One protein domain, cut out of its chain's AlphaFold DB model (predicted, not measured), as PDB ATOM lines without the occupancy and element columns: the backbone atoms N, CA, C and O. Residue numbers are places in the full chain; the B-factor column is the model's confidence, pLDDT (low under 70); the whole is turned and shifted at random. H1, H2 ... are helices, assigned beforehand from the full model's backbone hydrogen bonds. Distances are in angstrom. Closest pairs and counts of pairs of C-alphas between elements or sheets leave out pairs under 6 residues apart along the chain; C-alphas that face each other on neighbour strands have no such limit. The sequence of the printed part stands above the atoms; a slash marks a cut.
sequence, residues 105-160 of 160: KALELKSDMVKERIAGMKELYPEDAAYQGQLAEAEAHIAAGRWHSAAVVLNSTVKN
ATOM      1  N   LYS A 105      17.903  40.556 -13.394       94.56
ATOM      2  CA  LYS A 105      17.145  39.803 -12.390       94.56
ATOM      3  C   LYS A 105      17.292  38.294 -12.547       94.56
ATOM      4  O   LYS A 105      17.422  37.586 -11.551       94.56
ATOM      5  N   ALA A 106      17.306  37.778 -13.775       95.38
ATOM      6  CA  ALA A 106      17.538  36.357 -14.018       95.38
ATOM      7  C   ALA A 106      18.936  35.924 -13.539       95.38
ATOM      8  O   ALA A 106      19.092  34.845 -12.963       95.38
ATOM      9  N   LEU A 107      19.956  36.767 -13.739       96.12
ATOM     10  CA  LEU A 107      21.308  36.529 -13.228       96.12
ATOM     11  C   LEU A 107      21.364  36.618 -11.697       96.12
ATOM     12  O   LEU A 107      22.010  35.775 -11.073       96.12
ATOM     13  N   GLU A 108      20.673  37.582 -11.088       95.50
ATOM     14  CA  GLU A 108      20.554  37.700  -9.630       95.50
ATOM     15  C   GLU A 108      19.910  36.445  -9.028       95.50
ATOM     16  O   GLU A 108      20.522  35.794  -8.178       95.50
ATOM     17  N   LEU A 109      18.756  36.029  -9.560       95.75
ATOM     18  CA  LEU A 109      18.055  34.817  -9.143       95.75
ATOM     19  C   LEU A 109      18.952  33.584  -9.281       95.75
ATOM     20  O   LEU A 109      19.097  32.808  -8.341       95.75
ATOM     21  N   LYS A 110      19.626  33.424 -10.423       96.00
ATOM     22  CA  LYS A 110      20.573  32.324 -10.651       96.00
ATOM     23  C   LYS A 110      21.697  32.313  -9.613       96.00
ATOM     24  O   LYS A 110      22.044  31.249  -9.106       96.00
ATOM     25  N   SER A 111      22.257  33.477  -9.284       96.81
ATOM     26  CA  SER A 111      23.255  33.625  -8.218       96.81
ATOM     27  C   SER A 111      22.683  33.192  -6.864       96.81
ATOM     28  O   SER A 111      23.329  32.442  -6.127       96.81
ATOM     29  N   ASP A 112      21.477  33.643  -6.535       96.56
ATOM     30  CA  ASP A 112      20.856  33.390  -5.239       96.56
ATOM     31  C   ASP A 112      20.477  31.926  -5.059       96.56
ATOM     32  O   ASP A 112      20.767  31.352  -4.012       96.56
ATOM     33  N   MET A 113      19.991  31.256  -6.102       96.25
ATOM     34  CA  MET A 113      19.744  29.813  -6.063       96.25
ATOM     35  C   MET A 113      21.009  29.005  -5.739       96.25
ATOM     36  O   MET A 113      20.950  28.015  -5.008       96.25
ATOM     37  N   VAL A 114      22.176  29.425  -6.241       96.56
ATOM     38  CA  VAL A 114      23.452  28.774  -5.902       96.56
ATOM     39  C   VAL A 114      23.829  29.028  -4.444       96.56
ATOM     40  O   VAL A 114      24.296  28.112  -3.763       96.56
ATOM     41  N   LYS A 115      23.614  30.245  -3.934       96.50
ATOM     42  CA  LYS A 115      23.856  30.558  -2.517       96.50
ATOM     43  C   LYS A 115      22.931  29.751  -1.605       96.50
ATOM     44  O   LYS A 115      23.409  29.194  -0.621       96.50
ATOM     45  N   GLU A 116      21.659  29.615  -1.966       96.50
ATOM     46  CA  GLU A 116      20.684  28.793  -1.241       96.50
ATOM     47  C   GLU A 116      21.061  27.308  -1.268       96.50
ATOM     48  O   GLU A 116      21.019  26.638  -0.237       96.50
ATOM     49  N   ARG A 117      21.550  26.792  -2.407       94.94
ATOM     50  CA  ARG A 117      22.123  25.436  -2.481       94.94
ATOM     51  C   ARG A 117      23.251  25.256  -1.461       94.94
ATOM     52  O   ARG A 117      23.267  24.256  -0.743       94.94
ATOM     53  N   ILE A 118      24.186  26.205  -1.383       95.19
ATOM     54  CA  ILE A 118      25.296  26.160  -0.418       95.19
ATOM     55  C   ILE A 118      24.774  26.221   1.018       95.19
ATOM     56  O   ILE A 118      25.214  25.428   1.851       95.19
ATOM     57  N   ALA A 119      23.842  27.128   1.315       95.50
ATOM     58  CA  ALA A 119      23.241  27.260   2.638       95.50
ATOM     59  C   ALA A 119      22.560  25.954   3.075       95.50
ATOM     60  O   ALA A 119      22.892  25.415   4.132       95.50
ATOM     61  N   GLY A 120      21.720  25.368   2.217       93.44
ATOM     62  CA  GLY A 120      21.079  24.079   2.479       93.44
ATOM     63  C   GLY A 120      22.090  22.948   2.692       93.44
ATOM     64  O   GLY A 120      21.953  22.144   3.613       93.44
ATOM     65  N   MET A 121      23.171  22.909   1.907       92.00
ATOM     66  CA  MET A 121      24.255  21.938   2.101       92.00
ATOM     67  C   MET A 121      24.980  22.118   3.445       92.00
ATOM     68  O   MET A 121      25.315  21.124   4.096       92.00
ATOM     69  N   LYS A 122      25.195  23.359   3.899       92.81
ATOM     70  CA  LYS A 122      25.794  23.631   5.215       92.81
ATOM     71  C   LYS A 122      24.916  23.120   6.351       92.81
ATOM     72  O   LYS A 122      25.447  22.567   7.313       92.81
ATOM     73  N   GLU A 123      23.604  23.295   6.228       93.81
ATOM     74  CA  GLU A 123      22.624  22.839   7.216       93.81
ATOM     75  C   GLU A 123      22.498  21.314   7.264       93.81
ATOM     76  O   GLU A 123      22.329  20.748   8.345       93.81
ATOM     77  N   LEU A 124      22.617  20.638   6.118       91.00
ATOM     78  CA  LEU A 124      22.542  19.177   6.032       91.00
ATOM     79  C   LEU A 124      23.786  18.474   6.595       91.00
ATOM     80  O   LEU A 124      23.671  17.385   7.160       91.00
ATOM     81  N   TYR A 125      24.967  19.087   6.470       88.75
ATOM     82  CA  TYR A 125      26.244  18.478   6.865       88.75
ATOM     83  C   TYR A 125      27.068  19.364   7.821       88.75
ATOM     84  O   TYR A 125      28.227  19.679   7.531       88.75
ATOM     85  N   PRO A 126      26.526  19.766   8.986       90.75
ATOM     86  CA  PRO A 126      27.160  20.759   9.855       90.75
ATOM     87  C   PRO A 126      28.437  20.250  10.543       90.75
ATOM     88  O   PRO A 126      29.314  21.042  10.880       90.75
ATOM     89  N   GLU A 127      28.563  18.936  10.751       92.19
ATOM     90  CA  GLU A 127      29.693  18.327  11.473       92.19
ATOM     91  C   GLU A 127      30.801  17.786  10.553       92.19
ATOM     92  O   GLU A 127      31.861  17.370  11.026       92.19
ATOM     93  N   ASP A 128      30.595  17.794   9.233       90.50
ATOM     94  CA  ASP A 128      31.595  17.321   8.279       90.50
ATOM     95  C   ASP A 128      32.565  18.452   7.919       90.50
ATOM     96  O   ASP A 128      32.355  19.218   6.983       90.50
ATOM     97  N   ALA A 129      33.657  18.558   8.679       89.62
ATOM     98  CA  ALA A 129      34.657  19.608   8.492       89.62
ATOM     99  C   ALA A 129      35.295  19.615   7.089       89.62
ATOM    100  O   ALA A 129      35.673  20.680   6.600       89.62
ATOM    101  N   ALA A 130      35.418  18.452   6.437       88.50
ATOM    102  CA  ALA A 130      35.947  18.380   5.078       88.50
ATOM    103  C   ALA A 130      34.941  18.972   4.085       88.50
ATOM    104  O   ALA A 130      35.306  19.814   3.267       88.50
ATOM    105  N   TYR A 131      33.669  18.598   4.226       89.06
ATOM    106  CA  TYR A 131      32.583  19.114   3.403       89.06
ATOM    107  C   TYR A 131      32.365  20.622   3.604       89.06
ATOM    108  O   TYR A 131      32.277  21.372   2.637       89.06
ATOM    109  N   GLN A 132      32.391  21.100   4.851       92.31
ATOM    110  CA  GLN A 132      32.327  22.532   5.170       92.31
ATOM    111  C   GLN A 132      33.486  23.315   4.537       92.31
ATOM    112  O   GLN A 132      33.283  24.423   4.040       92.31
ATOM    113  N   GLY A 133      34.692  22.733   4.505       93.06
ATOM    114  CA  GLY A 133      35.844  23.321   3.820       93.06
ATOM    115  C   GLY A 133      35.617  23.495   2.315       93.06
ATOM    116  O   GLY A 133      35.940  24.546   1.770       93.06
ATOM    117  N   GLN A 134      35.002  22.506   1.664       92.25
ATOM    118  CA  GLN A 134      34.681  22.566   0.234       92.25
ATOM    119  C   GLN A 134      33.567  23.578  -0.071       92.25
ATOM    120  O   GLN A 134      33.653  24.309  -1.055       92.25
ATOM    121  N   LEU A 135      32.548  23.689   0.788       94.75
ATOM    122  CA  LEU A 135      31.517  24.723   0.643       94.75
ATOM    123  C   LEU A 135      32.110  26.132   0.782       94.75
ATOM    124  O   LEU A 135      31.789  27.011  -0.012       94.75
ATOM    125  N   ALA A 136      33.021  26.338   1.738       95.38
ATOM    126  CA  ALA A 136      33.723  27.612   1.892       95.38
ATOM    127  C   ALA A 136      34.627  27.935   0.685       95.38
ATOM    128  O   ALA A 136      34.746  29.095   0.289       95.38
ATOM    129  N   GLU A 137      35.253  26.923   0.077       95.81
ATOM    130  CA  GLU A 137      36.012  27.082  -1.167       95.81
ATOM    131  C   GLU A 137      35.103  27.509  -2.328       95.81
ATOM    132  O   GLU A 137      35.419  28.472  -3.030       95.81
ATOM    133  N   ALA A 138      33.943  26.868  -2.494       96.00
ATOM    134  CA  ALA A 138      32.957  27.262  -3.498       96.00
ATOM    135  C   ALA A 138      32.467  28.708  -3.297       96.00
ATOM    136  O   ALA A 138      32.425  29.482  -4.255       96.00
ATOM    137  N   GLU A 139      32.181  29.119  -2.059       96.88
ATOM    138  CA  GLU A 139      31.827  30.509  -1.736       96.88
ATOM    139  C   GLU A 139      32.948  31.492  -2.091       96.88
ATOM    140  O   GLU A 139      32.684  32.565  -2.634       96.88
ATOM    141  N   ALA A 140      34.208  31.128  -1.838       97.56
ATOM    142  CA  ALA A 140      35.353  31.950  -2.216       97.56
ATOM    143  C   ALA A 140      35.500  32.073  -3.744       97.56
ATOM    144  O   ALA A 140      35.917  33.122  -4.245       97.56
ATOM    145  N   HIS A 141      35.150  31.032  -4.501       97.56
ATOM    146  CA  HIS A 141      35.080  31.100  -5.958       97.56
ATOM    147  C   HIS A 141      33.966  32.037  -6.437       97.56
ATOM    148  O   HIS A 141      34.247  32.908  -7.262       97.56
ATOM    149  N   ILE A 142      32.763  31.940  -5.864       96.56
ATOM    150  CA  ILE A 142      31.633  32.833  -6.170       96.56
ATOM    151  C   ILE A 142      31.991  34.291  -5.873       96.56
ATOM    152  O   ILE A 142      31.831  35.155  -6.732       96.56
ATOM    153  N   ALA A 143      32.561  34.569  -4.697       96.44
ATOM    154  CA  ALA A 143      32.985  35.917  -4.311       96.44
ATOM    155  C   ALA A 143      34.068  36.500  -5.240       96.44
ATOM    156  O   ALA A 143      34.209  37.717  -5.344       96.44
ATOM    157  N   ALA A 144      34.827  35.641  -5.927       96.75
ATOM    158  CA  ALA A 144      35.821  36.021  -6.926       96.75
ATOM    159  C   ALA A 144      35.266  36.068  -8.366       96.75
ATOM    160  O   ALA A 144      36.050  36.241  -9.299       96.75
ATOM    161  N   GLY A 145      33.956  35.876  -8.565       95.25
ATOM    162  CA  GLY A 145      33.322  35.824  -9.886       95.25
ATOM    163  C   GLY A 145      33.687  34.585 -10.711       95.25
ATOM    164  O   GLY A 145      33.589  34.621 -11.932       95.25
ATOM    165  N   ARG A 146      34.152  33.509 -10.060       97.06
ATOM    166  CA  ARG A 146      34.584  32.251 -10.691       97.06
ATOM    167  C   ARG A 146      33.514  31.174 -10.567       97.06
ATOM    168  O   ARG A 146      33.633  30.251  -9.760       97.06
ATOM    169  N   TRP A 147      32.435  31.335 -11.320       97.19
ATOM    170  CA  TRP A 147      31.225  30.526 -11.186       97.19
ATOM    171  C   TRP A 147      31.390  29.107 -11.712       97.19
ATOM    172  O   TRP A 147      30.878  28.172 -11.096       97.19
ATOM    173  N   HIS A 148      32.160  28.926 -12.787       95.94
ATOM    174  CA  HIS A 148      32.488  27.590 -13.276       95.94
ATOM    175  C   HIS A 148      33.267  26.807 -12.219       95.94
ATOM    176  O   HIS A 148      32.891  25.694 -11.846       95.94
ATOM    177  N   SER A 149      34.326  27.421 -11.682       95.81
ATOM    178  CA  SER A 149      35.127  26.811 -10.621       95.81
ATOM    179  C   SER A 149      34.281  26.461  -9.388       95.81
ATOM    180  O   SER A 149      34.422  25.369  -8.839       95.81
ATOM    181  N   ALA A 150      33.364  27.346  -8.976       96.06
ATOM    182  CA  ALA A 150      32.454  27.075  -7.865       96.06
ATOM    183  C   ALA A 150      31.575  25.842  -8.126       96.06
ATOM    184  O   ALA A 150      31.485  24.966  -7.268       96.06
ATOM    185  N   ALA A 151      30.977  25.728  -9.316       94.56
ATOM    186  CA  ALA A 151      30.150  24.577  -9.676       94.56
ATOM    187  C   ALA A 151      30.937  23.265  -9.691       94.56
ATOM    188  O   ALA A 151      30.450  22.253  -9.191       94.56
ATOM    189  N   VAL A 152      32.173  23.277 -10.202       94.12
ATOM    190  CA  VAL A 152      33.053  22.099 -10.170       94.12
ATOM    191  C   VAL A 152      33.280  21.635  -8.733       94.12
ATOM    192  O   VAL A 152      33.125  20.445  -8.448       94.12
ATOM    193  N   VAL A 153      33.582  22.561  -7.816       94.19
ATOM    194  CA  VAL A 153      33.737  22.237  -6.390       94.19
ATOM    195  C   VAL A 153      32.433  21.659  -5.839       94.19
ATOM    196  O   VAL A 153      32.461  20.540  -5.331       94.19
ATOM    197  N   LEU A 154      31.298  22.345  -6.029       92.50
ATOM    198  CA  LEU A 154      29.978  21.948  -5.509       92.50
ATOM    199  C   LEU A 154      29.461  20.605  -6.041       92.50
ATOM    200  O   LEU A 154      28.716  19.904  -5.354       92.50
ATOM    201  N   ASN A 155      29.829  20.244  -7.265       91.38
ATOM    202  CA  ASN A 155      29.413  18.987  -7.880       91.38
ATOM    203  C   ASN A 155      30.370  17.842  -7.531       91.38
ATOM    204  O   ASN A 155      29.956  16.687  -7.503       91.38
ATOM    205  N   SER A 156      31.628  18.147  -7.198       86.38
ATOM    206  CA  SER A 156      32.582  17.162  -6.673       86.38
ATOM    207  C   SER A 156      32.313  16.775  -5.214       86.38
ATOM    208  O   SER A 156      32.745  15.715  -4.760       86.38
ATOM    209  N   THR A 157      31.589  17.624  -4.480       68.00
ATOM    210  CA  THR A 157      31.193  17.418  -3.082       68.00
ATOM    211  C   THR A 157      30.019  16.465  -2.911       68.00
ATOM    212  O   THR A 157      29.794  16.017  -1.790       68.00
ATOM    213  N   VAL A 158      29.257  16.138  -3.960       61.25
ATOM    214  CA  VAL A 158      28.090  15.253  -3.830       61.25
ATOM    215  C   VAL A 158      28.561  13.858  -3.404       61.25
ATOM    216  O   VAL A 158      29.067  13.070  -4.203       61.25
ATOM    217  N   LYS A 159      28.417  13.552  -2.111       54.00
ATOM    218  CA  LYS A 159      28.512  12.184  -1.603       54.00
ATOM    219  C   LYS A 159      27.275  11.433  -2.096       54.00
ATOM    220  O   LYS A 159      26.164  11.815  -1.739       54.00
ATOM    221  N   ASN A 160      27.487  10.401  -2.910       44.00
ATOM    222  CA  ASN A 160      26.493   9.343  -3.117       44.00
ATOM    223  C   ASN A 160      26.164   8.640  -1.796       44.00
ATOM    224  O   ASN A 160      27.108   8.452  -0.988       44.00
TER     225      ASN A 160
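AT A GLANCE: This is residues 105 to 160 of the 160 residues of an uncharacterized protein of Candidatus Pacebacteria bacterium CG_4_10_14_0_8_um_filter_42_14 (UniProt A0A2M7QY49). Three helices, H1, H2 and H3, run up and down side by side, their lines at small angles to one another, as a small bundle whose helix centres make a triangle. H2 and H3 form a close helical hairpin, while the longer H1 is set farther off, meeting H2 with its later part, and its first residues, 105 to 110, stick out beyond the others at one end. The turn of residues 124 to 129 stands free at the other end. The printed part has 56 residues with three named helices in the order H1, H2, H3 and no named strand, and the class is all helix. It is compact, with a radius of gyration of the C-alphas of 11.0 A, and its outline is elongated, spanning 34 by 19 by 18 A.

IN THESE COORDINATES: H1 covers residues 105 to 124 and is the longest helix, 28.2 A from first to last C-alpha; C-alpha 105 is at (17.145, 39.803, -12.390). H2 covers residues 129 to 143 and measures 20.8 A, with C-alpha 129 at (34.657, 19.608, 8.492). H3 covers residues 147 to 156 and measures 14.2 A, ending with C-alpha 156 at (32.582, 17.162, -6.673).

HOW THE PARTS SIT: H1 touches H2 with residues 118 to 122 alone, and the closest C-alphas, those of Ile 118 and Leu 135, are 6.5 A apart. H1 and H2 form a helical hairpin and run opposite ways at a shallow tilt of 13 degrees. H2 touches H3 with 16 pairs of C-alphas within 8 A, the closest being those of Ala 138 and Ala 150, 4.4 A apart. H2 and H3 form a second helical hairpin and run opposite ways at a shallow tilt of 16 degrees. The centres of H2 and H3 are 9.6 A apart, and those of H1 and H2 13.2 A. H1 and H3 are near each other, with no pair of C-alphas within 8 A but 8 pairs within 10 A. In H1, H2 and H3 every O i to N i+4 pair is within hydrogen-bond range.

THE WHOLE: The two C-alphas farthest apart are those of Lys 105 and Glu 127, 34.5 A. Without the stretches that stand free, the body has 44 residues and spans 27 by 17 by 15 A. The printed part has no cut and ends at Asn 160, the chain's last residue. The links from H1 to H2 and from H2 to H3 are tight, with 4 and 3 residues between the helices. The mean pLDDT of the printed part is 91.6, and residues 157 to 160, which follow H3, are under 70.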